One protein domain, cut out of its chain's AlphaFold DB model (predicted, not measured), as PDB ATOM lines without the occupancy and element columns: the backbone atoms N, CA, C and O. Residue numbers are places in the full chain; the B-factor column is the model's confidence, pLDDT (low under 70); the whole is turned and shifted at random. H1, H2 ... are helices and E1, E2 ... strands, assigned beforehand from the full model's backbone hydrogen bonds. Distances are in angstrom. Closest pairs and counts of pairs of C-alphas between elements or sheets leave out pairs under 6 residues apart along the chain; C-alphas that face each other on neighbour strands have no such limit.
ATOM      1  N   SER A  35     135.454 189.479  70.437       94.31
ATOM      2  CA  SER A  35     135.462 188.892  69.096       94.31
ATOM      3  C   SER A  35     136.515 189.518  68.177       94.31
ATOM      4  O   SER A  35     136.968 188.866  67.239       94.31
ATOM      5  N   TYR A  36     136.976 190.741  68.462       95.44
ATOM      6  CA  TYR A  36     138.081 191.361  67.726       95.44
ATOM      7  C   TYR A  36     139.450 190.893  68.218       95.44
ATOM      8  O   TYR A  36     140.393 190.841  67.429       95.44
ATOM      9  N   LEU A  37     139.576 190.536  69.499       96.38
ATOM     10  CA  LEU A  37     140.804 189.949  70.047       96.38
ATOM     11  C   LEU A  37     140.922 188.460  69.700       96.38
ATOM     12  O   LEU A  37     142.029 187.969  69.476       96.38
ATOM     13  N   PHE A  38     139.794 187.756  69.616       95.81
ATOM     14  CA  PHE A  38     139.710 186.325  69.331       95.81
ATOM     15  C   PHE A  38     138.783 186.055  68.133       95.81
ATOM     16  O   PHE A  38     137.756 185.390  68.277       95.81
ATOM     17  N   PRO A  39     139.135 186.533  66.920       96.19
ATOM     18  CA  PRO A  39     138.275 186.423  65.736       96.19
ATOM     19  C   PRO A  39     138.166 184.995  65.181       96.19
ATOM     20  O   PRO A  39     137.459 184.752  64.203       96.19
ATOM     21  N   ILE A  40     138.886 184.044  65.775       95.06
ATOM     22  CA  ILE A  40     138.868 182.621  65.442       95.06
ATOM     23  C   ILE A  40     138.874 181.794  66.736       95.06
ATOM     24  O   ILE A  40     139.357 182.280  67.760       95.06
ATOM     25  N   PRO A  41     138.404 180.533  66.708       94.12
ATOM     26  CA  PRO A  41     138.495 179.652  67.867       94.12
ATOM     27  C   PRO A  41     139.941 179.484  68.352       94.12
ATOM     28  O   PRO A  41     140.815 179.079  67.583       94.12
ATOM     29  N   VAL A  42     140.177 179.751  69.638       94.62
ATOM     30  CA  VAL A  42     141.472 179.540  70.297       94.62
ATOM     31  C   VAL A  42     141.393 178.293  71.172       94.62
ATOM     32  O   VAL A  42     140.512 178.178  72.021       94.62
ATOM     33  N   VAL A  43     142.309 177.348  70.953       93.88
ATOM     34  CA  VAL A  43     142.322 176.049  71.652       93.88
ATOM     35  C   VAL A  43     142.878 176.174  73.070       93.88
ATOM     36  O   VAL A  43     142.385 175.523  73.985       93.88
ATOM     37  N   THR A  44     143.916 176.988  73.244       95.31
ATOM     38  CA  THR A  44     144.558 177.264  74.530       95.31
ATOM     39  C   THR A  44     145.352 178.562  74.438       95.31
ATOM     40  O   THR A  44     145.777 178.952  73.347       95.31
ATOM     41  N   GLY A  45     145.568 179.220  75.570       95.12
ATOM     42  CA  GLY A  45     146.414 180.399  75.665       95.12
ATOM     43  C   GLY A  45     146.138 181.185  76.936       95.12
ATOM     44  O   GLY A  45     145.625 180.662  77.928       95.12
ATOM     45  N   PHE A  46     146.458 182.470  76.895       96.56
ATOM     46  CA  PHE A  46     146.184 183.398  77.980       96.56
ATOM     47  C   PHE A  46     145.702 184.737  77.439       96.56
ATOM     48  O   PHE A  46     145.869 185.048  76.261       96.56
ATOM     49  N   THR A  47     145.132 185.540  78.327       96.44
ATOM     50  CA  THR A  47     144.673 186.889  78.012       96.44
ATOM     51  C   THR A  47     144.890 187.819  79.193       96.44
ATOM     52  O   THR A  47     144.743 187.413  80.345       96.44
ATOM     53  N   THR A  48     145.236 189.070  78.907       95.44
ATOM     54  CA  THR A  48     145.243 190.159  79.894       95.44
ATOM     55  C   THR A  48     143.944 190.960  79.879       95.44
ATOM     56  O   THR A  48     143.831 191.925  80.627       95.44
ATOM     57  N   LEU A  49     142.976 190.606  79.022       93.38
ATOM     58  CA  LEU A  49     141.684 191.282  78.963       93.38
ATOM     59  C   LEU A  49     140.893 190.999  80.252       93.38
ATOM     60  O   LEU A  49     140.550 189.838  80.507       93.38
ATOM     61  N   PRO A  50     140.572 192.027  81.057       88.75
ATOM     62  CA  PRO A  50     139.796 191.835  82.274       88.75
ATOM     63  C   PRO A  50     138.411 191.265  81.965       88.75
ATOM     64  O   PRO A  50     137.717 191.759  81.081       88.75
ATOM     65  N   GLY A  51     137.994 190.240  82.711       88.38
ATOM     66  CA  GLY A  51     136.648 189.670  82.592       88.38
ATOM     67  C   GLY A  51     136.389 188.838  81.332       88.38
ATOM     68  O   GLY A  51     135.231 188.523  81.080       88.38
ATOM     69  N   CYS A  52     137.433 188.469  80.575       90.31
ATOM     70  CA  CYS A  52     137.289 187.663  79.363       90.31
ATOM     71  C   CYS A  52     136.494 186.370  79.612       90.31
ATOM     72  O   CYS A  52     136.806 185.607  80.531       90.31
ATOM     73  N   ALA A  53     135.489 186.115  78.772       90.00
ATOM     74  CA  ALA A  53     134.594 184.964  78.898       90.00
ATOM     75  C   ALA A  53     135.124 183.683  78.220       90.00
ATOM     76  O   ALA A  53     134.546 182.605  78.391       90.00
ATOM     77  N   ALA A  54     136.209 183.774  77.443       89.62
ATOM     78  CA  ALA A  54     136.780 182.644  76.718       89.62
ATOM     79  C   ALA A  54     137.382 181.593  77.671       89.62
ATOM     80  O   ALA A  54     138.477 181.756  78.204       89.62
ATOM     81  N   SER A  55     136.688 180.464  77.838       92.06
ATOM     82  CA  SER A  55     137.068 179.393  78.773       92.06
ATOM     83  C   SER A  55     138.365 178.656  78.423       92.06
ATOM     84  O   SER A  55     138.939 177.985  79.278       92.06
ATOM     85  N   THR A  56     138.837 178.765  77.178       94.88
ATOM     86  CA  THR A  56     140.108 178.184  76.721       94.88
ATOM     87  C   THR A  56     141.318 179.061  77.043       94.88
ATOM     88  O   THR A  56     142.454 178.629  76.842       94.88
ATOM     89  N   LEU A  57     141.104 180.281  77.544       95.31
ATOM     90  CA  LEU A  57     142.160 181.233  77.867       95.31
ATOM     91  C   LEU A  57     142.313 181.381  79.376       95.31
ATOM     92  O   LEU A  57     141.347 181.573  80.109       95.31
ATOM     93  N   SER A  58     143.556 181.342  79.844       95.62
ATOM     94  CA  SER A  58     143.873 181.647  81.239       95.62
ATOM     95  C   SER A  58     144.020 183.162  81.437       95.62
ATOM     96  O   SER A  58     144.834 183.778  80.743       95.62
ATOM     97  N   PRO A  59     143.302 183.785  82.386       95.88
ATOM     98  CA  PRO A  59     143.553 185.176  82.745       95.88
ATOM     99  C   PRO A  59     144.986 185.354  83.262       95.88
ATOM    100  O   PRO A  59     145.466 184.554  84.066       95.88
ATOM    101  N   THR A  60     145.668 186.406  82.818       95.31
ATOM    102  CA  THR A  60     147.005 186.780  83.292       95.31
ATOM    103  C   THR A  60     147.105 188.284  83.523       95.31
ATOM    104  O   THR A  60     146.324 189.064  82.982       95.31
ATOM    105  N   GLN A  61     148.073 188.696  84.335       93.44
ATOM    106  CA  GLN A  61     148.329 190.107  84.612       93.44
ATOM    107  C   GLN A  61     149.134 190.750  83.476       93.44
ATOM    108  O   GLN A  61     150.002 190.107  82.878       93.44
ATOM    109  N   LEU A  62     148.874 192.033  83.203       93.56
ATOM    110  CA  LEU A  62     149.673 192.830  82.269       93.56
ATOM    111  C   LEU A  62     150.963 193.313  82.951       93.56
ATOM    112  O   LEU A  62     151.129 194.488  83.285       93.56
ATOM    113  N   ASP A  63     151.872 192.370  83.186       91.12
ATOM    114  CA  ASP A  63     153.199 192.630  83.728       91.12
ATOM    115  C   ASP A  63     154.256 191.692  83.122       91.12
ATOM    116  O   ASP A  63     153.961 190.625  82.578       91.12
ATOM    117  N   ASP A  64     155.519 192.105  83.232       90.69
ATOM    118  CA  ASP A  64     156.635 191.448  82.553       90.69
ATOM    119  C   ASP A  64     156.837 189.997  82.986       90.69
ATOM    120  O   ASP A  64     157.233 189.152  82.182       90.69
ATOM    121  N   LYS A  65     156.594 189.707  84.267       90.88
ATOM    122  CA  LYS A  65     156.806 188.381  84.842       90.88
ATOM    123  C   LYS A  65     155.702 187.442  84.375       90.88
ATOM    124  O   LYS A  65     156.001 186.343  83.914       90.88
ATOM    125  N   SER A  66     154.451 187.883  84.480       92.75
ATOM    126  CA  SER A  66     153.253 187.112  84.138       92.75
ATOM    127  C   SER A  66     153.151 186.826  82.638       92.75
ATOM    128  O   SER A  66     152.658 185.771  82.236       92.75
ATOM    129  N   LEU A  67     153.660 187.735  81.804       92.88
ATOM    130  CA  LEU A  67     153.733 187.549  80.359       92.88
ATOM    131  C   LEU A  67     154.949 186.733  79.899       92.88
ATOM    132  O   LEU A  67     154.955 186.275  78.764       92.88
ATOM    133  N   GLY A  68     155.962 186.522  80.745       93.19
ATOM    134  CA  GLY A  68     157.197 185.850  80.329       93.19
ATOM    135  C   GLY A  68     158.054 186.727  79.412       93.19
ATOM    136  O   GLY A  68     158.609 186.256  78.420       93.19
ATOM    137  N   ILE A  69     158.141 188.024  79.708       92.19
ATOM    138  CA  ILE A  69     158.892 188.966  78.884       92.19
ATOM    139  C   ILE A  69     160.400 188.797  79.089       92.19
ATOM    140  O   ILE A  69     160.922 188.907  80.197       92.19
ATOM    141  N   GLN A  70     161.109 188.629  77.980       90.50
ATOM    142  CA  GLN A  70     162.548 188.446  77.887       90.50
ATOM    143  C   GLN A  70     163.190 189.498  76.976       90.50
ATOM    144  O   GLN A  70     162.523 190.235  76.240       90.50
ATOM    145  N   LYS A  71     164.529 189.568  77.036       88.38
ATOM    146  CA  LYS A  71     165.383 190.360  76.124       88.38
ATOM    147  C   LYS A  71     164.900 191.803  75.920       88.38
ATOM    148  O   LYS A  71     164.918 192.349  74.817       88.38
ATOM    149  N   SER A  72     164.458 192.424  77.006       88.62
ATOM    150  CA  SER A  72     163.982 193.804  77.018       88.62
ATOM    151  C   SER A  72     165.096 194.781  76.669       88.62
ATOM    152  O   SER A  72     166.249 194.595  77.063       88.62
ATOM    153  N   THR A  73     164.742 195.869  75.990       85.06
ATOM    154  CA  THR A  73     165.688 196.960  75.738       85.06
ATOM    155  C   THR A  73     166.186 197.538  77.073       85.06
ATOM    156  O   THR A  73     165.368 197.980  77.884       85.06
ATOM    157  N   PRO A  74     167.509 197.588  77.317       75.25
ATOM    158  CA  PRO A  74     168.050 198.127  78.558       75.25
ATOM    159  C   PRO A  74     167.684 199.597  78.802       75.25
ATOM    160  O   PRO A  74     167.815 200.459  77.928       75.25
ATOM    161  N   GLY A  75     167.308 199.909  80.043       66.06
ATOM    162  CA  GLY A  75     167.046 201.282  80.479       66.06
ATOM    163  C   GLY A  75     165.691 201.845  80.050       66.06
ATOM    164  O   GLY A  75     165.564 203.065  79.982       66.06
ATOM    165  N   PHE A  76     164.720 200.972  79.775       65.88
ATOM    166  CA  PHE A  76     163.301 201.302  79.705       65.88
ATOM    167  C   PHE A  76     162.547 200.541  80.793       65.88
ATOM    168  O   PHE A  76     162.612 199.314  80.840       65.88
ATOM    169  N   SER A  77     161.830 201.260  81.656       57.75
ATOM    170  CA  SER A  77     160.761 200.664  82.454       57.75
ATOM    171  C   SER A  77     159.498 200.661  81.599       57.75
ATOM    172  O   SER A  77     159.035 201.713  81.162       57.75
ATOM    173  N   ARG A  78     158.947 199.475  81.327       74.12
ATOM    174  CA  ARG A  78     157.587 199.357  80.794       74.12
ATOM    175  C   ARG A  78     156.646 199.760  81.911       74.12
ATOM    176  O   ARG A  78     156.393 198.987  82.831       74.12
ATOM    177  N   ARG A  79     156.224 201.017  81.896       77.50
ATOM    178  CA  ARG A  79     155.241 201.498  82.851       77.50
ATOM    179  C   ARG A  79     153.887 200.953  82.422       77.50
ATOM    180  O   ARG A  79     153.461 201.197  81.295       77.50
ATOM    181  N   THR A  80     153.228 200.238  83.322       88.50
ATOM    182  CA  THR A  80     151.794 200.000  83.198       88.50
ATOM    183  C   THR A  80     151.080 201.274  83.642       88.50
ATOM    184  O   THR A  80     151.294 201.758  84.755       88.50
ATOM    185  N   VAL A  81     150.295 201.856  82.744       91.69
ATOM    186  CA  VAL A  81     149.449 203.027  82.987       91.69
ATOM    187  C   VAL A  81     147.990 202.617  82.864       91.69
ATOM    188  O   VAL A  81     147.683 201.642  82.183       91.69
ATOM    189  N   ARG A  82     147.090 203.372  83.496       93.00
ATOM    190  CA  ARG A  82     145.650 203.165  83.354       93.00
ATOM    191  C   ARG A  82     145.067 204.233  82.437       93.00
ATOM    192  O   ARG A  82     145.130 205.415  82.766       93.00
ATOM    193  N   VAL A  83     144.531 203.824  81.291       93.44
ATOM    194  CA  VAL A  83     143.961 204.704  80.257       93.44
ATOM    195  C   VAL A  83     142.576 204.184  79.899       93.44
ATOM    196  O   VAL A  83     142.426 203.006  79.595       93.44
ATOM    197  N   ASP A  84     141.561 205.047  79.973       93.25
ATOM    198  CA  ASP A  84     140.152 204.693  79.727       93.25
ATOM    199  C   ASP A  84     139.689 203.455  80.524       93.25
ATOM    200  O   ASP A  84     138.946 202.607  80.035       93.25
ATOM    201  N   GLY A  85     140.189 203.324  81.760       91.50
ATOM    202  CA  GLY A  85     139.906 202.204  82.663       91.50
ATOM    203  C   GLY A  85     140.612 200.884  82.326       91.50
ATOM    204  O   GLY A  85     140.386 199.899  83.027       91.50
ATOM    205  N   LEU A  86     141.485 200.849  81.316       91.25
ATOM    206  CA  LEU A  86     142.303 199.690  80.957       91.25
ATOM    207  C   LEU A  86     143.745 199.870  81.426       91.25
ATOM    208  O   LEU A  86     144.319 200.951  81.289       91.25
ATOM    209  N   ASP A  87     144.346 198.797  81.933       93.50
ATOM    210  CA  ASP A  87     145.789 198.758  82.152       93.50
ATOM    211  C   ASP A  87     146.492 198.548  80.804       93.50
ATOM    212  O   ASP A  87     146.104 197.686  80.014       93.50
ATOM    213  N   ALA A  88     147.520 199.348  80.530       94.00
ATOM    214  CA  ALA A  88     148.229 199.361  79.258       94.00
ATOM    215  C   ALA A  88     149.730 199.579  79.461       94.00
ATOM    216  O   ALA A  88     150.147 200.341  80.332       94.00
ATOM    217  N   TYR A  89     150.556 198.958  78.618       94.19
ATOM    218  CA  TYR A  89     151.965 199.331  78.537       94.19
ATOM    219  C   TYR A  89     152.130 200.649  77.784       94.19
ATOM    220  O   TYR A  89     151.699 200.785  76.640       94.19
ATOM    221  N   GLU A  90     152.816 201.601  78.409       92.69
ATOM    222  CA  GLU A  90     153.127 202.892  77.802       92.69
ATOM    223  C   GLU A  90     154.416 202.824  76.967       92.69
ATOM    224  O   GLU A  90     155.476 202.406  77.445       92.69
ATOM    225  N   ALA A  91     154.346 203.302  75.723       93.00
ATOM    226  CA  ALA A  91     155.510 203.569  74.886       93.00
ATOM    227  C   ALA A  91     155.651 205.082  74.661       93.00
ATOM    228  O   ALA A  91     154.859 205.690  73.946       93.00
ATOM    229  N   SER A  92     156.683 205.696  75.249       91.81
ATOM    230  CA  SER A  92     156.967 207.125  75.063       91.81
ATOM    231  C   SER A  92     157.894 207.358  73.871       91.81
ATOM    232  O   SER A  92     158.935 206.706  73.759       91.81
ATOM    233  N   TYR A  93     157.562 208.322  73.010       93.38
ATOM    234  CA  TYR A  93     158.350 208.691  71.829       93.38
ATOM    235  C   TYR A  93     158.753 210.174  71.880       93.38
ATOM    236  O   TYR A  93     158.144 211.006  71.206       93.38
ATOM    237  N   PRO A  94     159.782 210.552  72.666       93.88
ATOM    238  CA  PRO A  94     160.247 211.935  72.729       93.88
ATOM    239  C   PRO A  94     160.645 212.473  71.351       93.88
ATOM    240  O   PRO A  94     161.173 211.736  70.509       93.88
ATOM    241  N   LYS A  95     160.450 213.777  71.129       94.88
ATOM    242  CA  LYS A  95     160.818 214.441  69.871       94.88
ATOM    243  C   LYS A  95     162.282 214.166  69.517       94.88
ATOM    244  O   LYS A  95     163.184 214.425  70.310       94.88
ATOM    245  N   GLY A  96     162.513 213.668  68.302       94.31
ATOM    246  CA  GLY A  96     163.848 213.317  67.809       94.31
ATOM    247  C   GLY A  96     164.327 211.911  68.190       94.31
ATOM    248  O   GLY A  96     165.399 211.509  67.741       94.31
ATOM    249  N   SER A  97     163.552 211.144  68.965       94.31
ATOM    250  CA  SER A  97     163.812 209.715  69.151       94.31
ATOM    251  C   SER A  97     163.538 208.933  67.861       94.31
ATOM    252  O   SER A  97     162.675 209.290  67.059       94.31
ATOM    253  N   ILE A  98     164.312 207.869  67.637       92.19
ATOM    254  CA  ILE A  98     164.192 207.004  66.445       92.19
ATOM    255  C   ILE A  98     164.079 205.533  66.848       92.19
ATOM    256  O   ILE A  98     163.394 204.747  66.192       92.19
ATOM    257  N   ASN A  99     164.788 205.141  67.906       90.56
ATOM    258  CA  ASN A  99     164.755 203.795  68.447       90.56
ATOM    259  C   ASN A  99     165.137 203.804  69.942       90.56
ATOM    260  O   ASN A  99     165.743 204.773  70.413       90.56
ATOM    261  N   PRO A 100     164.847 202.714  70.673       89.44
ATOM    262  CA  PRO A 100     165.117 202.634  72.109       89.44
ATOM    263  C   PRO A 100     166.611 202.697  72.492       89.44
ATOM    264  O   PRO A 100     166.948 202.968  73.641       89.44
ATOM    265  N   GLN A 101     167.523 202.457  71.549       88.06
ATOM    266  CA  GLN A 101     168.976 202.475  71.765       88.06
ATOM    267  C   GLN A 101     169.635 203.800  71.336       88.06
ATOM    268  O   GLN A 101     170.851 203.940  71.435       88.06
ATOM    269  N   GLY A 102     168.857 204.774  70.855       88.44
ATOM    270  CA  GLY A 102     169.364 206.078  70.434       88.44
ATOM    271  C   GLY A 102     169.749 206.994  71.601       88.44
ATOM    272  O   GLY A 102     169.367 206.763  72.749       88.44
ATOM    273  N   ASN A 103     170.457 208.088  71.286       91.44
ATOM    274  CA  ASN A 103     170.812 209.136  72.257       91.44
ATOM    275  C   ASN A 103     169.568 209.746  72.922       91.44
ATOM    276  O   ASN A 103     169.540 209.950  74.132       91.44
ATOM    277  N   ILE A 104     168.532 210.008  72.117       93.00
ATOM    278  CA  ILE A 104     167.181 210.300  72.596       93.00
ATOM    279  C   ILE A 104     166.408 208.990  72.510       93.00
ATOM    280  O   ILE A 104     166.035 208.536  71.424       93.00
ATOM    281  N   LYS A 105     166.216 208.365  73.665       90.88
ATOM    282  CA  LYS A 105     165.526 207.087  73.785       90.88
ATOM    283  C   LYS A 105     164.028 207.263  73.508       90.88
ATOM    284  O   LYS A 105     163.418 208.167  74.067       90.88
ATOM    285  N   GLY A 106     163.438 206.392  72.689       91.75
ATOM    286  CA  GLY A 106     161.986 206.343  72.475       91.75
ATOM    287  C   GLY A 106     161.484 204.956  72.074       91.75
ATOM    288  O   GLY A 106     162.184 204.213  71.381       91.75
ATOM    289  N   GLY A 107     160.269 204.628  72.513       92.12
ATOM    290  CA  GLY A 107     159.649 203.309  72.427       92.12
ATOM    291  C   GLY A 107     160.339 202.263  73.305       92.12
ATOM    292  O   GLY A 107     161.280 202.555  74.031       92.12
ATOM    293  N   PHE A 108     159.915 201.008  73.196       92.12
ATOM    294  CA  PHE A 108     160.626 199.871  73.776       92.12
ATOM    295  C   PHE A 108     160.535 198.660  72.843       92.12
ATOM    296  O   PHE A 108     159.737 198.629  71.909       92.12
ATOM    297  N   GLY A 109     161.380 197.665  73.094       91.75
ATOM    298  CA  GLY A 109     161.321 196.363  72.440       91.75
ATOM    299  C   GLY A 109     161.624 195.257  73.439       91.75
ATOM    300  O   GLY A 109     162.430 195.453  74.356       91.75
ATOM    301  N   CYS A 110     160.960 194.122  73.267       92.81
ATOM    302  CA  CYS A 110     161.122 192.915  74.065       92.81
ATOM    303  C   CYS A 110     160.530 191.714  73.334       92.81
ATOM    304  O   CYS A 110     159.834 191.883  72.332       92.81
ATOM    305  N   TYR A 111     160.789 190.525  73.862       93.56
ATOM    306  CA  TYR A 111     160.246 189.275  73.354       93.56
ATOM    307  C   TYR A 111     159.369 188.645  74.422       93.56
ATOM    308  O   TYR A 111     159.698 188.695  75.604       93.56
ATOM    309  N   LEU A 112     158.241 188.084  74.007       93.56
ATOM    310  CA  LEU A 112     157.428 187.235  74.859       93.56
ATOM    311  C   LEU A 112     157.874 185.794  74.619       93.56
ATOM    312  O   LEU A 112     157.835 185.322  73.482       93.56
ATOM    313  N   GLU A 113     158.334 185.123  75.670       89.75
ATOM    314  CA  GLU A 113     158.833 183.751  75.605       89.75
ATOM    315  C   GLU A 113     158.078 182.893  76.622       89.75
ATOM    316  O   GLU A 113     158.160 183.108  77.834       89.75
ATOM    317  N   ARG A 114     157.327 181.907  76.125       90.31
ATOM    318  CA  ARG A 114     156.612 180.928  76.949       90.31
ATOM    319  C   ARG A 114     156.736 179.545  76.333       90.31
ATOM    320  O   ARG A 114     156.534 179.380  75.131       90.31
ATOM    321  N   ALA A 115     157.001 178.553  77.182       89.50
ATOM    322  CA  ALA A 115     157.209 177.165  76.772       89.50
ATOM    323  C   ALA A 115     156.022 176.587  75.976       89.50
ATOM    324  O   ALA A 115     156.205 175.753  75.094       89.50
ATOM    325  N   GLU A 116     154.799 177.060  76.240       89.44
ATOM    326  CA  GLU A 116     153.590 176.626  75.526       89.44
ATOM    327  C   GLU A 116     153.590 176.954  74.024       89.44
ATOM    328  O   GLU A 116     152.887 176.289  73.264       89.44
ATOM    329  N   PHE A 117     154.398 177.922  73.575       91.69
ATOM    330  CA  PHE A 117     154.479 178.308  72.165       91.69
ATOM    331  C   PHE A 117     155.668 177.704  71.416       91.69
ATOM    332  O   PHE A 117     155.705 177.791  70.193       91.69
ATOM    333  N   GLU A 118     156.608 177.039  72.098       90.12
ATOM    334  CA  GLU A 118     157.843 176.526  71.475       90.12
ATOM    335  C   GLU A 118     157.592 175.554  70.314       90.12
ATOM    336  O   GLU A 118     158.411 175.435  69.408       90.12
ATOM    337  N   LYS A 119     156.457 174.846  70.339       90.56
ATOM    338  CA  LYS A 119     156.065 173.868  69.310       90.56
ATOM    339  C   LYS A 119     154.815 174.280  68.537       90.56
ATOM    340  O   LYS A 119     154.274 173.473  67.779       90.56
ATOM    341  N   ALA A 120     154.316 175.496  68.751       93.81
ATOM    342  CA  ALA A 120     153.106 175.959  68.097       93.81
ATOM    343  C   ALA A 120     153.360 176.200  66.601       93.81
ATOM    344  O   ALA A 120     154.378 176.764  66.205       93.81
ATOM    345  N   ARG A 121     152.417 175.762  65.761       95.12
ATOM    346  CA  ARG A 121     152.446 175.978  64.302       95.12
ATOM    347  C   ARG A 121     151.333 176.898  63.809       95.12
ATOM    348  O   ARG A 121     151.288 177.198  62.627       95.12
ATOM    349  N   ASP A 122     150.430 177.305  64.690       97.06
ATOM    350  CA  ASP A 122     149.306 178.194  64.409       97.06
ATOM    351  C   ASP A 122     149.081 179.016  65.679       97.06
ATOM    352  O   ASP A 122     148.724 178.460  66.721       97.06
ATOM    353  N   VAL A 123     149.413 180.302  65.628       97.44
ATOM    354  CA  VAL A 123     149.401 181.200  66.786       97.44
ATOM    355  C   VAL A 123     148.598 182.437  66.435       97.44
ATOM    356  O   VAL A 123     148.811 183.043  65.387       97.44
ATOM    357  N   LEU A 124     147.697 182.815  67.337       97.88
ATOM    358  CA  LEU A 124     147.014 184.098  67.328       97.88
ATOM    359  C   LEU A 124     147.639 184.982  68.409       97.88
ATOM    360  O   LEU A 124     147.676 184.600  69.577       97.88
ATOM    361  N   PHE A 125     148.100 186.163  68.021       97.94
ATOM    362  CA  PHE A 125     148.528 187.213  68.930       97.94
ATOM    363  C   PHE A 125     147.697 188.461  68.669       97.94
ATOM    364  O   PHE A 125     147.651 188.971  67.550       97.94
ATOM    365  N   SER A 126     147.028 188.951  69.704       98.12
ATOM    366  CA  SER A 126     146.154 190.108  69.603       98.12
ATOM    367  C   SER A 126     146.365 191.069  70.760       98.12
ATOM    368  O   SER A 126     146.802 190.692  71.848       98.12
ATOM    369  N   TYR A 127     146.109 192.345  70.494       97.88
ATOM    370  CA  TYR A 127     146.225 193.422  71.465       97.88
ATOM    371  C   TYR A 127     145.390 194.624  71.028       97.88
ATOM    372  O   TYR A 127     145.163 194.845  69.839       97.88
ATOM    373  N   ALA A 128     144.959 195.426  71.998       97.25
ATOM    374  CA  ALA A 128     144.441 196.761  71.738       97.25
ATOM    375  C   ALA A 128     145.587 197.777  71.836       97.25
ATOM    376  O   ALA A 128     146.454 197.671  72.706       97.25
ATOM    377  N   ILE A 129     145.599 198.760  70.942       97.38
ATOM    378  CA  ILE A 129     146.562 199.860  70.940       97.38
ATOM    379  C   ILE A 129     145.832 201.190  70.792       97.38
ATOM    380  O   ILE A 129     144.887 201.300  70.017       97.38
ATOM    381  N   LYS A 130     146.303 202.210  71.508       97.44
ATOM    382  CA  LYS A 130     145.858 203.592  71.356       97.44
ATOM    383  C   LYS A 130     147.058 204.470  71.049       97.44
ATOM    384  O   LYS A 130     148.027 204.492  71.805       97.44
ATOM    385  N   PHE A 131     146.983 205.197  69.942       98.06
ATOM    386  CA  PHE A 131     147.857 206.341  69.717       98.06
ATOM    387  C   PHE A 131     147.214 207.543  70.404       98.06
ATOM    388  O   PHE A 131     146.008 207.739  70.272       98.06
ATOM    389  N   GLU A 132     147.983 208.315  71.172       96.50
ATOM    390  CA  GLU A 132     147.457 209.500  71.866       96.50
ATOM    391  C   GLU A 132     146.797 210.470  70.873       96.50
ATOM    392  O   GLU A 132     147.180 210.526  69.703       96.50
ATOM    393  N   GLU A 133     145.792 211.222  71.321       97.56
ATOM    394  CA  GLU A 133     145.186 212.277  70.508       97.56
ATOM    395  C   GLU A 133     146.272 213.209  69.941       97.56
ATOM    396  O   GLU A 133     147.187 213.630  70.649       97.56
ATOM    397  N   GLY A 134     146.199 213.507  68.643       97.00
ATOM    398  CA  GLY A 134     147.216 214.316  67.966       97.00
ATOM    399  C   GLY A 134     148.580 213.642  67.743       97.00
ATOM    400  O   GLY A 134     149.523 214.337  67.355       97.00
ATOM    401  N   PHE A 135     148.719 212.324  67.943       97.88
ATOM    402  CA  PHE A 135     149.968 211.603  67.671       97.88
ATOM    403  C   PHE A 135     150.464 211.826  66.232       97.88
ATOM    404  O   PHE A 135     149.780 211.515  65.252       97.88
ATOM    405  N   ASP A 136     151.697 212.320  66.093       97.12
ATOM    406  CA  ASP A 136     152.343 212.502  64.794       97.12
ATOM    407  C   ASP A 136     153.015 211.197  64.345       97.12
ATOM    408  O   ASP A 136     154.059 210.790  64.855       97.12
ATOM    409  N   PHE A 137     152.428 210.536  63.347       97.50
ATOM    410  CA  PHE A 137     152.964 209.294  62.785       97.50
ATOM    411  C   PHE A 137     154.287 209.471  62.018       97.50
ATOM    412  O   PHE A 137     154.977 208.481  61.743       97.50
ATOM    413  N   VAL A 138     154.649 210.706  61.655       96.88
ATOM    414  CA  VAL A 138     155.865 211.075  60.923       96.88
ATOM    415  C   VAL A 138     156.105 210.164  59.703       96.88
ATOM    416  O   VAL A 138     155.309 210.142  58.767       96.88
ATOM    417  N   LYS A 139     157.200 209.387  59.691       96.50
ATOM    418  CA  LYS A 139     157.572 208.440  58.624       96.50
ATOM    419  C   LYS A 139     157.141 206.997  58.910       96.50
ATOM    420  O   LYS A 139     157.284 206.139  58.033       96.50
ATOM    421  N   GLY A 140     156.648 206.718  60.112       97.00
ATOM    422  CA  GLY A 140     156.312 205.377  60.571       97.00
ATOM    423  C   GLY A 140     157.126 204.878  61.765       97.00
ATOM    424  O   GLY A 140     158.140 205.463  62.146       97.00
ATOM    425  N   GLY A 141     156.706 203.739  62.306       97.19
ATOM    426  CA  GLY A 141     157.321 203.072  63.452       97.19
ATOM    427  C   GLY A 141     156.875 201.618  63.558       97.19
ATOM    428  O   GLY A 141     156.078 201.154  62.747       97.19
ATOM    429  N   LYS A 142     157.488 200.868  64.480       97.00
ATOM    430  CA  LYS A 142     157.297 199.415  64.608       97.00
ATOM    431  C   LYS A 142     156.270 199.123  65.687       97.00
ATOM    432  O   LYS A 142     156.290 199.765  66.733       97.00
ATOM    433  N   LEU A 143     155.454 198.113  65.430       97.81
ATOM    434  CA  LEU A 143     154.464 197.568  66.342       97.81
ATOM    435  C   LEU A 143     154.802 196.112  66.692       97.81
ATOM    436  O   LEU A 143     155.557 195.467  65.951       97.81
ATOM    437  N   PRO A 144     154.267 195.597  67.812       97.44
ATOM    438  CA  PRO A 144     154.367 194.185  68.154       97.44
ATOM    439  C   PRO A 144     153.821 193.278  67.044       97.44
ATOM    440  O   PRO A 144     152.861 193.631  66.358       97.44
ATOM    441  N   GLY A 145     154.432 192.105  66.904       97.75
ATOM    442  CA  GLY A 145     153.963 191.027  66.041       97.75
ATOM    443  C   GLY A 145     154.765 189.747  66.268       97.75
ATOM    444  O   GLY A 145     155.712 189.731  67.066       97.75
ATOM    445  N   LEU A 146     154.353 188.680  65.601       97.44
ATOM    446  CA  LEU A 146     154.846 187.324  65.798       97.44
ATOM    447  C   LEU A 146     156.232 187.104  65.177       97.44
ATOM    448  O   LEU A 146     156.654 187.752  64.219       97.44
ATOM    449  N   TYR A 147     156.973 186.165  65.751       96.00
ATOM    450  CA  TYR A 147     158.308 185.782  65.304       96.00
ATOM    451  C   TYR A 147     158.519 184.289  65.537       96.00
ATOM    452  O   TYR A 147     157.792 183.662  66.308       96.00
ATOM    453  N   GLY A 148     159.529 183.725  64.886       95.19
ATOM    454  CA  GLY A 148     159.913 182.338  65.092       95.19
ATOM    455  C   GLY A 148     161.199 181.990  64.363       95.19
ATOM    456  O   GLY A 148     161.774 182.806  63.640       95.19
ATOM    457  N   GLY A 149     161.672 180.767  64.562       93.19
ATOM    458  CA  GLY A 149     162.854 180.261  63.884       93.19
ATOM    459  C   GLY A 149     163.131 178.802  64.191       93.19
ATOM    460  O   GLY A 149     162.425 178.176  64.976       93.19
ATOM    461  N   ALA A 150     164.163 178.266  63.543       89.19
ATOM    462  CA  ALA A 150     164.535 176.856  63.641       89.19
ATOM    463  C   ALA A 150     164.997 176.449  65.052       89.19
ATOM    464  O   ALA A 150     164.872 175.286  65.433       89.19
ATOM    465  N   THR A 151     165.516 177.402  65.830       88.00
ATOM    466  CA  THR A 151     165.841 177.247  67.254       88.00
ATOM    467  C   THR A 151     165.454 178.521  68.010       88.00
ATOM    468  O   THR A 151     165.333 179.582  67.376       88.00
ATOM    469  N   PRO A 152     165.309 178.471  69.350       85.69
ATOM    470  CA  PRO A 152     165.093 179.669  70.159       85.69
ATOM    471  C   PRO A 152     166.133 180.760  69.879       85.69
ATOM    472  O   PRO A 152     165.779 181.915  69.689       85.69
ATOM    473  N   GLU A 153     167.415 180.409  69.764       86.38
ATOM    474  CA  GLU A 153     168.501 181.369  69.528       86.38
ATOM    475  C   GLU A 153     168.375 182.071  68.172       86.38
ATOM    476  O   GLU A 153     168.633 183.273  68.067       86.38
ATOM    477  N   LEU A 154     167.972 181.329  67.137       89.62
ATOM    478  CA  LEU A 154     167.835 181.846  65.778       89.62
ATOM    479  C   LEU A 154     166.579 182.704  65.604       89.62
ATOM    480  O   LEU A 154     166.596 183.631  64.793       89.62
ATOM    481  N   ALA A 155     165.525 182.467  66.393       90.12
ATOM    482  CA  ALA A 155     164.258 183.192  66.300       90.12
ATOM    483  C   ALA A 155     164.417 184.719  66.463       90.12
ATOM    484  O   ALA A 155     163.730 185.498  65.802       90.12
ATOM    485  N   TYR A 156     165.387 185.178  67.260       87.38
ATOM    486  CA  TYR A 156     165.674 186.612  67.455       87.38
ATOM    487  C   TYR A 156     166.411 187.268  66.274       87.38
ATOM    488  O   TYR A 156     166.634 188.482  66.261       87.38
ATOM    489  N   GLY A 157     166.839 186.472  65.293       83.62
ATOM    490  CA  GLY A 157     167.756 186.881  64.236       83.62
ATOM    491  C   GLY A 157     167.134 187.722  63.122       83.62
ATOM    492  O   GLY A 157     167.862 188.437  62.433       83.62
ATOM    493  N   CYS A 158     165.814 187.670  62.943       84.38
ATOM    494  CA  CYS A 158     165.129 188.247  61.787       84.38
ATOM    495  C   CYS A 158     164.710 189.705  62.016       84.38
ATOM    496  O   CYS A 158     163.526 190.055  62.033       84.38
ATOM    497  N   SER A 159     165.698 190.584  62.211       78.94
ATOM    498  CA  SER A 159     165.481 192.022  62.378       78.94
ATOM    499  C   SER A 159     166.688 192.868  61.938       78.94
ATOM    500  O   SER A 159     167.763 192.357  61.634       78.94
ATOM    501  N   GLY A 160     166.504 194.194  61.871       74.38
ATOM    502  CA  GLY A 160     167.613 195.153  61.783       74.38
ATOM    503  C   GLY A 160     168.437 195.153  60.490       74.38
ATOM    504  O   GLY A 160     169.481 195.791  60.463       74.38
ATOM    505  N   GLY A 161     167.999 194.473  59.427       71.25
ATOM    506  CA  GLY A 161     168.768 194.389  58.181       71.25
ATOM    507  C   GLY A 161     169.890 193.337  58.191       71.25
ATOM    508  O   GLY A 161     170.638 193.246  57.223       71.25
ATOM    509  N   ARG A 162     169.993 192.486  59.221       76.19
ATOM    510  CA  ARG A 162     170.971 191.379  59.271       76.19
ATOM    511  C   ARG A 162     170.768 190.425  58.100       76.19
ATOM    512  O   ARG A 162     169.656 189.950  57.970       76.19
ATOM    513  N   GLN A 163     171.784 190.120  57.298       75.62
ATOM    514  CA  GLN A 163     171.638 189.239  56.127       75.62
ATOM    515  C   GLN A 163     171.903 187.753  56.430       75.62
ATOM    516  O   GLN A 163     171.308 186.879  55.805       75.62
ATOM    517  N   ASP A 164     172.725 187.452  57.434       76.00
ATOM    518  CA  ASP A 164     173.112 186.073  57.748       76.00
ATOM    519  C   ASP A 164     171.988 185.290  58.445       76.00
ATOM    520  O   ASP A 164     171.456 185.736  59.466       76.00
ATOM    521  N   GLY A 165     171.673 184.091  57.940       77.50
ATOM    522  CA  GLY A 165     170.712 183.162  58.550       77.50
ATOM    523  C   GLY A 165     169.250 183.626  58.511       77.50
ATOM    524  O   GLY A 165     168.454 183.199  59.346       77.50
ATOM    525  N   ARG A 166     168.885 184.522  57.578       80.44
ATOM    526  CA  ARG A 166     167.498 184.998  57.385       80.44
ATOM    527  C   ARG A 166     166.516 183.908  56.966       80.44
ATOM    528  O   ARG A 166     165.317 184.076  57.134       80.44
ATOM    529  N   ASP A 167     167.018 182.819  56.410       85.19
ATOM    530  CA  ASP A 167     166.257 181.636  56.026       85.19
ATOM    531  C   ASP A 167     165.926 180.723  57.220       85.19
ATOM    532  O   ASP A 167     165.108 179.816  57.091       85.19
ATOM    533  N   GLN A 168     166.521 180.973  58.393       90.12
ATOM    534  CA  GLN A 168     166.339 180.165  59.606       90.12
ATOM    535  C   GLN A 168     165.393 180.799  60.635       90.12
ATOM    536  O   GLN A 168     165.197 180.247  61.723       90.12
ATOM    537  N   CYS A 169     164.817 181.957  60.323       93.31
ATOM    538  CA  CYS A 169     163.869 182.661  61.172       93.31
ATOM    539  C   CYS A 169     162.828 183.413  60.343       93.31
ATOM    540  O   CYS A 169     162.945 183.555  59.129       93.31
ATOM    541  N   PHE A 170     161.815 183.934  61.023       94.88
ATOM    542  CA  PHE A 170     160.916 184.931  60.468       94.88
ATOM    543  C   PHE A 170     160.518 185.942  61.547       94.88
ATOM    544  O   PHE A 170     160.515 185.645  62.743       94.88
ATOM    545  N   SER A 171     160.162 187.153  61.124       95.94
ATOM    546  CA  SER A 171     159.376 188.073  61.945       95.94
ATOM    547  C   SER A 171     158.283 188.712  61.109       95.94
ATOM    548  O   SER A 171     158.532 189.220  60.019       95.94
ATOM    549  N   LEU A 172     157.069 188.696  61.629       97.00
ATOM    550  CA  LEU A 172     155.888 189.308  61.049       97.00
ATOM    551  C   LEU A 172     155.469 190.380  62.044       97.00
ATOM    552  O   LEU A 172     154.703 190.155  62.962       97.00
ATOM    553  N   ARG A 173     156.125 191.538  61.967       97.44
ATOM    554  CA  ARG A 173     155.750 192.691  62.790       97.44
ATOM    555  C   ARG A 173     154.780 193.542  62.012       97.44
ATOM    556  O   ARG A 173     154.782 193.514  60.786       97.44
ATOM    557  N   LEU A 174     154.048 194.396  62.705       98.38
ATOM    558  CA  LEU A 174     153.318 195.467  62.044       98.38
ATOM    559  C   LEU A 174     154.143 196.756  62.054       98.38
ATOM    560  O   LEU A 174     155.055 196.956  62.866       98.38
ATOM    561  N   MET A 175     153.835 197.654  61.130       98.31
ATOM    562  CA  MET A 175     154.338 199.022  61.162       98.31
ATOM    563  C   MET A 175     153.203 200.001  60.910       98.31
ATOM    564  O   MET A 175     152.355 199.770  60.051       98.31
ATOM    565  N   TRP A 176     153.239 201.138  61.603       98.38
ATOM    566  CA  TRP A 176     152.540 202.324  61.120       98.38
ATOM    567  C   TRP A 176     153.438 203.088  60.149       98.38
ATOM    568  O   TRP A 176     154.671 202.989  60.165       98.38
ATOM    569  N   ARG A 177     152.805 203.878  59.298       98.19
ATOM    570  CA  ARG A 177     153.380 204.724  58.250       98.19
ATOM    571  C   ARG A 177     152.743 206.123  58.344       98.19
ATOM    572  O   ARG A 177     151.923 206.339  59.241       98.19
ATOM    573  N   PRO A 178     153.134 207.104  57.503       98.12
ATOM    574  CA  PRO A 178     152.566 208.450  57.583       98.12
ATOM    575  C   PRO A 178     151.035 208.428  57.581       98.12
ATOM    576  O   PRO A 178     150.434 207.620  56.875       98.12
ATOM    577  N   LYS A 179     150.415 209.339  58.342       97.00
ATOM    578  CA  LYS A 179     148.949 209.439  58.493       97.00
ATOM    579  C   LYS A 179     148.281 208.180  59.076       97.00
ATOM    580  O   LYS A 179     147.117 207.926  58.796       97.00
ATOM    581  N   GLY A 180     149.024 207.372  59.828       97.88
ATOM    582  CA  GLY A 180     148.481 206.211  60.530       97.88
ATOM    583  C   GLY A 180     148.263 204.984  59.655       97.88
ATOM    584  O   GLY A 180     147.836 203.961  60.173       97.88
ATOM    585  N   THR A 181     148.580 205.023  58.356       98.38
ATOM    586  CA  THR A 181     148.434 203.841  57.489       98.38
ATOM    587  C   THR A 181     149.265 202.678  58.027       98.38
ATOM    588  O   THR A 181     150.412 202.878  58.427       98.38
ATOM    589  N   GLY A 182     148.705 201.480  58.032       98.25
ATOM    590  CA  GLY A 182     149.344 200.277  58.541       98.25
ATOM    591  C   GLY A 182     149.916 199.383  57.449       98.25
ATOM    592  O   GLY A 182     149.544 199.485  56.281       98.25
ATOM    593  N   GLU A 183     150.840 198.507  57.827       98.44
ATOM    594  CA  GLU A 183     151.362 197.430  56.986       98.44
ATOM    595  C   GLU A 183     151.818 196.246  57.837       98.44
ATOM    596  O   GLU A 183     152.155 196.412  59.015       98.44
ATOM    597  N   ILE A 184     151.938 195.083  57.199       98.06
ATOM    598  CA  ILE A 184     152.772 193.997  57.715       98.06
ATOM    599  C   ILE A 184     154.209 194.273  57.260       98.06
ATOM    600  O   ILE A 184     154.468 194.534  56.084       98.06
ATOM    601  N   TYR A 185     155.147 194.243  58.196       97.62
ATOM    602  CA  TYR A 185     156.574 194.416  57.975       97.62
ATOM    603  C   TYR A 185     157.300 193.098  58.245       97.62
ATOM    604  O   TYR A 185     157.682 192.780  59.378       97.62
ATOM    605  N   ALA A 186     157.463 192.330  57.173       95.81
ATOM    606  CA  ALA A 186     157.851 190.931  57.213       95.81
ATOM    607  C   ALA A 186     159.345 190.727  56.939       95.81
ATOM    608  O   ALA A 186     159.878 191.191  55.935       95.81
ATOM    609  N   TYR A 187     160.018 189.980  57.807       94.62
ATOM    610  CA  TYR A 187     161.251 189.269  57.493       94.62
ATOM    611  C   TYR A 187     160.877 187.806  57.320       94.62
ATOM    612  O   TYR A 187     160.506 187.151  58.289       94.62
ATOM    613  N   ILE A 188     160.954 187.318  56.093       91.62
ATOM    614  CA  ILE A 188     160.653 185.937  55.716       91.62
ATOM    615  C   ILE A 188     161.741 185.444  54.759       91.62
ATOM    616  O   ILE A 188     162.428 186.283  54.163       91.62
ATOM    617  N   PRO A 189     161.908 184.122  54.590       89.50
ATOM    618  CA  PRO A 189     162.870 183.579  53.640       89.50
ATOM    619  C   PRO A 189     162.664 184.140  52.229       89.50
ATOM    620  O   PRO A 189     161.541 184.179  51.718       89.50
ATOM    621  N   ASP A 190     163.756 184.558  51.596       88.69
ATOM    622  CA  ASP A 190     163.753 185.131  50.249       88.69
ATOM    623  C   ASP A 190     163.746 184.012  49.193       88.69
ATOM    624  O   ASP A 190     164.773 183.652  48.620       88.69
ATOM    625  N   VAL A 191     162.581 183.384  49.009       90.00
ATOM    626  CA  VAL A 191     162.376 182.251  48.090       90.00
ATOM    627  C   VAL A 191     161.289 182.559  47.053       90.00
ATOM    628  O   VAL A 191     160.361 183.316  47.356       90.00
ATOM    629  N   PRO A 192     161.337 181.962  45.842       93.38
ATOM    630  CA  PRO A 192     160.390 182.272  44.764       93.38
ATOM    631  C   PRO A 192     158.911 182.160  45.153       93.38
ATOM    632  O   PRO A 192     158.120 183.021  44.780       93.38
ATOM    633  N   SER A 193     158.540 181.157  45.956       94.31
ATOM    634  CA  SER A 193     157.154 180.965  46.405       94.31
ATOM    635  C   SER A 193     156.642 182.109  47.288       94.31
ATOM    636  O   SER A 193     155.477 182.482  47.197       94.31
ATOM    637  N   ASN A 194     157.509 182.712  48.110       93.88
ATOM    638  CA  ASN A 194     157.136 183.862  48.936       93.88
ATOM    639  C   ASN A 194     156.950 185.118  48.081       93.88
ATOM    640  O   ASN A 194     156.027 185.895  48.326       93.88
ATOM    641  N   HIS A 195     157.780 185.306  47.049       94.81
ATOM    642  CA  HIS A 195     157.569 186.381  46.075       94.81
ATOM    643  C   HIS A 195     156.248 186.212  45.340       94.81
ATOM    644  O   HIS A 195     155.466 187.157  45.279       94.81
ATOM    645  N   GLU A 196     155.980 185.020  44.806       95.88
ATOM    646  CA  GLU A 196     154.734 184.714  44.099       95.88
ATOM    647  C   GLU A 196     153.505 185.032  44.958       95.88
ATOM    648  O   GLU A 196     152.601 185.728  44.496       95.88
ATOM    649  N   ALA A 197     153.513 184.608  46.225       95.00
ATOM    650  CA  ALA A 197     152.399 184.819  47.142       95.00
ATOM    651  C   ALA A 197     152.211 186.285  47.572       95.00
ATOM    652  O   ALA A 197     151.078 186.725  47.764       95.00
ATOM    653  N   LEU A 198     153.296 187.051  47.758       95.56
ATOM    654  CA  LEU A 198     153.231 188.312  48.510       95.56
ATOM    655  C   LEU A 198     153.449 189.571  47.674       95.56
ATOM    656  O   LEU A 198     152.851 190.604  47.985       95.56
ATOM    657  N   GLN A 199     154.268 189.516  46.617       95.69
ATOM    658  CA  GLN A 199     154.747 190.719  45.915       95.69
ATOM    659  C   GLN A 199     153.616 191.582  45.330       95.69
ATOM    660  O   GLN A 199     153.766 192.795  45.205       95.69
ATOM    661  N   ASN A 200     152.472 190.959  45.025       96.31
ATOM    662  CA  ASN A 200     151.307 191.600  44.417       96.31
ATOM    663  C   ASN A 200     150.131 191.789  45.387       96.31
ATOM    664  O   ASN A 200     149.042 192.162  44.953       96.31
ATOM    665  N   VAL A 201     150.319 191.541  46.689       97.88
ATOM    666  CA  VAL A 201     149.247 191.726  47.676       97.88
ATOM    667  C   VAL A 201     148.840 193.211  47.729       97.88
ATOM    668  O   VAL A 201     149.678 194.077  48.005       97.88
ATOM    669  N   PRO A 202     147.561 193.541  47.469       97.06
ATOM    670  CA  PRO A 202     147.081 194.914  47.519       97.06
ATOM    671  C   PRO A 202     146.957 195.413  48.971       97.06
ATOM    672  O   PRO A 202     146.931 194.616  49.908       97.06
ATOM    673  N   PRO A 203     146.835 196.732  49.195       97.31
ATOM    674  CA  PRO A 203     146.856 197.798  48.189       97.31
ATOM    675  C   PRO A 203     148.265 198.167  47.707       97.31
ATOM    676  O   PRO A 203     148.406 198.758  46.639       97.31
ATOM    677  N   LYS A 204     149.311 197.826  48.468       97.44
ATOM    678  CA  LYS A 204     150.701 198.084  48.084       97.44
ATOM    679  C   LYS A 204     151.661 197.151  48.815       97.44
ATOM    680  O   LYS A 204     151.814 197.275  50.028       97.44
ATOM    681  N   THR A 205     152.386 196.329  48.067       97.50
ATOM    682  CA  THR A 205     153.535 195.580  48.581       97.50
ATOM    683  C   THR A 205     154.840 196.119  47.994       97.50
ATOM    684  O   THR A 205     154.900 196.563  46.849       97.50
ATOM    685  N   HIS A 206     155.887 196.134  48.811       95.81
ATOM    686  CA  HIS A 206     157.249 196.469  48.429       95.81
ATOM    687  C   HIS A 206     158.216 195.484  49.093       95.81
ATOM    688  O   HIS A 206     158.558 195.630  50.275       95.81
ATOM    689  N   CYS A 207     158.675 194.507  48.314       93.19
ATOM    690  CA  CYS A 207     159.727 193.576  48.705       93.19
ATOM    691  C   CYS A 207     161.070 194.319  48.709       93.19
ATOM    692  O   CYS A 207     161.519 194.817  47.679       93.19
ATOM    693  N   ASN A 208     161.679 194.461  49.884       87.62
ATOM    694  CA  ASN A 208     162.965 195.135  50.048       87.62
ATOM    695  C   ASN A 208     164.075 194.075  50.182       87.62
ATOM    696  O   ASN A 208     163.907 193.174  51.001       87.62
ATOM    697  N   PRO A 209     165.188 194.162  49.433       82.50
ATOM    698  CA  PRO A 209     166.279 193.186  49.546       82.50
ATOM    699  C   PRO A 209     167.093 193.347  50.846       82.50
ATOM    700  O   PRO A 209     167.584 192.381  51.432       82.50
ATOM    701  N   ASP A 210     167.207 194.572  51.358       82.44
ATOM    702  CA  ASP A 210     168.060 194.892  52.503       82.44
ATOM    703  C   ASP A 210     167.324 194.766  53.839       82.44
ATOM    704  O   ASP A 210     167.917 194.440  54.868       82.44
ATOM    705  N   PHE A 211     166.015 195.000  53.829       87.12
ATOM    706  CA  PHE A 211     165.177 195.109  55.020       87.12
ATOM    707  C   PHE A 211     163.916 194.244  54.914       87.12
ATOM    708  O   PHE A 211     163.786 193.412  54.027       87.12
ATOM    709  N   GLY A 212     162.978 194.434  55.844       88.19
ATOM    710  CA  GLY A 212     161.704 193.729  55.801       88.19
ATOM    711  C   GLY A 212     160.863 194.167  54.604       88.19
ATOM    712  O   GLY A 212     160.930 195.318  54.153       88.19
ATOM    713  N   TRP A 213     160.051 193.249  54.104       94.94
ATOM    714  CA  TRP A 213     159.060 193.514  53.080       94.94
ATOM    715  C   TRP A 213     157.892 194.268  53.700       94.94
ATOM    716  O   TRP A 213     157.398 193.916  54.767       94.94
ATOM    717  N   SER A 214     157.460 195.327  53.027       97.44
ATOM    718  CA  SER A 214     156.242 196.051  53.374       97.44
ATOM    719  C   SER A 214     155.101 195.405  52.606       97.44
ATOM    720  O   SER A 214     155.080 195.517  51.388       97.44
ATOM    721  N   ILE A 215     154.196 194.712  53.288       97.94
ATOM    722  CA  ILE A 215     153.100 193.958  52.676       97.94
ATOM    723  C   ILE A 215     151.780 194.673  52.969       97.94
ATOM    724  O   ILE A 215     151.533 195.090  54.104       97.94
ATOM    725  N   ALA A 216     150.935 194.805  51.942       97.94
ATOM    726  CA  ALA A 216     149.590 195.380  52.037       97.94
ATOM    727  C   ALA A 216     149.532 196.781  52.688       97.94
ATOM    728  O   ALA A 216     148.568 197.112  53.377       97.94
ATOM    729  N   ARG A 217     150.543 197.634  52.490       98.38
ATOM    730  CA  ARG A 217     150.591 198.967  53.112       98.38
ATOM    731  C   ARG A 217     149.376 199.805  52.733       98.38
ATOM    732  O   ARG A 217     149.247 200.203  51.579       98.38
ATOM    733  N   GLY A 218     148.592 200.187  53.734       98.06
ATOM    734  CA  GLY A 218     147.374 200.981  53.599       98.06
ATOM    735  C   GLY A 218     146.088 200.155  53.621       98.06
ATOM    736  O   GLY A 218     145.027 200.730  53.417       98.06
ATOM    737  N   SER A 219     146.159 198.840  53.860       97.50
ATOM    738  CA  SER A 219     144.970 197.993  54.042       97.50
ATOM    739  C   SER A 219     144.213 198.281  55.344       97.50
ATOM    740  O   SER A 219     143.027 197.984  55.438       97.50
ATOM    741  N   PHE A 220     144.877 198.896  56.324       97.31
ATOM    742  CA  PHE A 220     144.295 199.415  57.560       97.31
ATOM    743  C   PHE A 220     144.962 200.741  57.938       97.31
ATOM    744  O   PHE A 220     146.006 201.109  57.384       97.31
ATOM    745  N   ALA A 221     144.365 201.475  58.873       97.62
ATOM    746  CA  ALA A 221     144.923 202.710  59.405       97.62
ATOM    747  C   ALA A 221     144.577 202.875  60.887       97.62
ATOM    748  O   ALA A 221     143.559 202.370  61.351       97.62
ATOM    749  N   PHE A 222     145.429 203.601  61.600       98.19
ATOM    750  CA  PHE A 222     145.233 203.990  62.988       98.19
ATOM    751  C   PHE A 222     144.719 205.419  63.066       98.19
ATOM    752  O   PHE A 222     145.259 206.315  62.410       98.19
ATOM    753  N   VAL A 223     143.717 205.625  63.912       97.69
ATOM    754  CA  VAL A 223     143.176 206.944  64.230       97.69
ATOM    755  C   VAL A 223     143.707 207.345  65.611       97.69
ATOM    756  O   VAL A 223     143.500 206.608  66.577       97.69
ATOM    757  N   PRO A 224     144.458 208.457  65.728       97.88
ATOM    758  CA  PRO A 224     144.853 209.003  67.024       97.88
ATOM    759  C   PRO A 224     143.634 209.255  67.912       97.88
ATOM    760  O   PRO A 224     142.569 209.592  67.409       97.88
ATOM    761  N   GLY A 225     143.790 209.080  69.221       97.00
ATOM    762  CA  GLY A 225     142.710 209.253  70.193       97.00
ATOM    763  C   GLY A 225     141.788 208.041  70.355       97.00
ATOM    764  O   GLY A 225     141.054 207.980  71.343       97.00
ATOM    765  N   GLU A 226     141.875 207.037  69.479       95.62
ATOM    766  CA  GLU A 226     141.005 205.857  69.489       95.62
ATOM    767  C   GLU A 226     141.766 204.566  69.828       95.62
ATOM    768  O   GLU A 226     142.929 204.375  69.456       95.62
ATOM    769  N   TRP A 227     141.091 203.649  70.526       96.94
ATOM    770  CA  TRP A 227     141.571 202.278  70.688       96.94
ATOM    771  C   TRP A 227     141.323 201.491  69.404       96.94
ATOM    772  O   TRP A 227     140.204 201.423  68.908       96.94
ATOM    773  N   THR A 228     142.368 200.856  68.885       97.06
ATOM    774  CA  THR A 228     142.301 199.933  67.751       97.06
ATOM    775  C   THR A 228     142.698 198.540  68.217       97.06
ATOM    776  O   THR A 228     143.781 198.357  68.774       97.06
ATOM    777  N   THR A 229     141.851 197.546  67.962       97.62
ATOM    778  CA  THR A 229     142.196 196.139  68.195       97.62
ATOM    779  C   THR A 229     142.929 195.569  66.989       97.62
ATOM    780  O   THR A 229     142.509 195.747  65.848       97.62
ATOM    781  N   ILE A 230     144.024 194.864  67.250       98.06
ATOM    782  CA  ILE A 230     144.818 194.147  66.260       98.06
ATOM    783  C   ILE A 230     144.796 192.669  66.625       98.06
ATOM    784  O   ILE A 230     145.034 192.314  67.776       98.06
ATOM    785  N   ALA A 231     144.567 191.817  65.631       98.25
ATOM    786  CA  ALA A 231     144.708 190.375  65.748       98.25
ATOM    787  C   ALA A 231     145.563 189.857  64.589       98.25
ATOM    788  O   ALA A 231     145.205 189.997  63.420       98.25
ATOM    789  N   GLU A 232     146.708 189.270  64.920       98.25
ATOM    790  CA  GLU A 232     147.638 188.666  63.978       98.25
ATOM    791  C   GLU A 232     147.646 187.153  64.174       98.25
ATOM    792  O   GLU A 232     147.977 186.651  65.248       98.25
ATOM    793  N   ARG A 233     147.300 186.419  63.118       97.69
ATOM    794  CA  ARG A 233     147.429 184.966  63.080       97.69
ATOM    795  C   ARG A 233     148.583 184.587  62.169       97.69
ATOM    796  O   ARG A 233     148.597 184.984  61.008       97.69
ATOM    797  N   VAL A 234     149.485 183.753  62.668       97.50
ATOM    798  CA  VAL A 234     150.540 183.141  61.862       97.50
ATOM    799  C   VAL A 234     150.394 181.637  61.922       97.50
ATOM    800  O   VAL A 234     150.424 181.041  63.000       97.50
ATOM    801  N   ARG A 235     150.268 181.029  60.745       96.81
ATOM    802  CA  ARG A 235     150.359 179.590  60.556       96.81
ATOM    803  C   ARG A 235     151.650 179.278  59.808       96.81
ATOM    804  O   ARG A 235     152.007 179.940  58.843       96.81
ATOM    805  N   LEU A 236     152.381 178.288  60.299       95.88
ATOM    806  CA  LEU A 236     153.590 177.815  59.646       95.88
ATOM    807  C   LEU A 236     153.220 176.869  58.517       95.88
ATOM    808  O   LEU A 236     152.397 175.968  58.689       95.88
TER     809      LEU A 236
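Overview. This is residues 35 to 236 of the 244 residues of the protein "Polysaccharide lyase family 14 protein" of Thanatephorus cucumeris (strain AG1-IB / isolate 7/3/14) (UniProt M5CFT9). Little of this domain is regular structure; its core is a sandwich, the twisted antiparallel sheet E6-E7-E8-E9 facing the antiparallel pair E5-E10, with the parallel pair E1-E2 and the hairpin E3-E4 beyond E5. The printed part has 202 residues, 73 in three named helices and ten named strands, mixed in class, along the chain E1-E2-H1-E3-E4-E5-E6-H2-E7-E8-H3-E9-E10. It is compact: radius of gyration of the C-alphas 17.0 A, spans 46 by 41 by 33 A.

Arrangement. E1, residues 45-47, is near E5, residues 122-130. E5 and E10, residues 227-235, have N 125 and O 232 within hydrogen-bond range, 2.8 A. In the facing sheet, E6, residues 141-149, and E7, residues 169-176, have N 143 and O 174 at 2.8 A. In H3, residues 192-198, every O i to N i+4 pair is within range.

Along the chain. E2 is 57-59, H1 64-67, E3 80-83, E4 86-89, H2 152-155, E8 182-187, E9 213-215. E5, 26.6 A long, begins at C-alpha 122 (149.306, 178.194, 64.409); E10, 26.4 A, ends at C-alpha 235 (150.359, 179.590, 60.556).

Size, cuts and confidence. The printed part has no cut; E4 to E5 is a long link; residues 75-77 have pLDDT under 70.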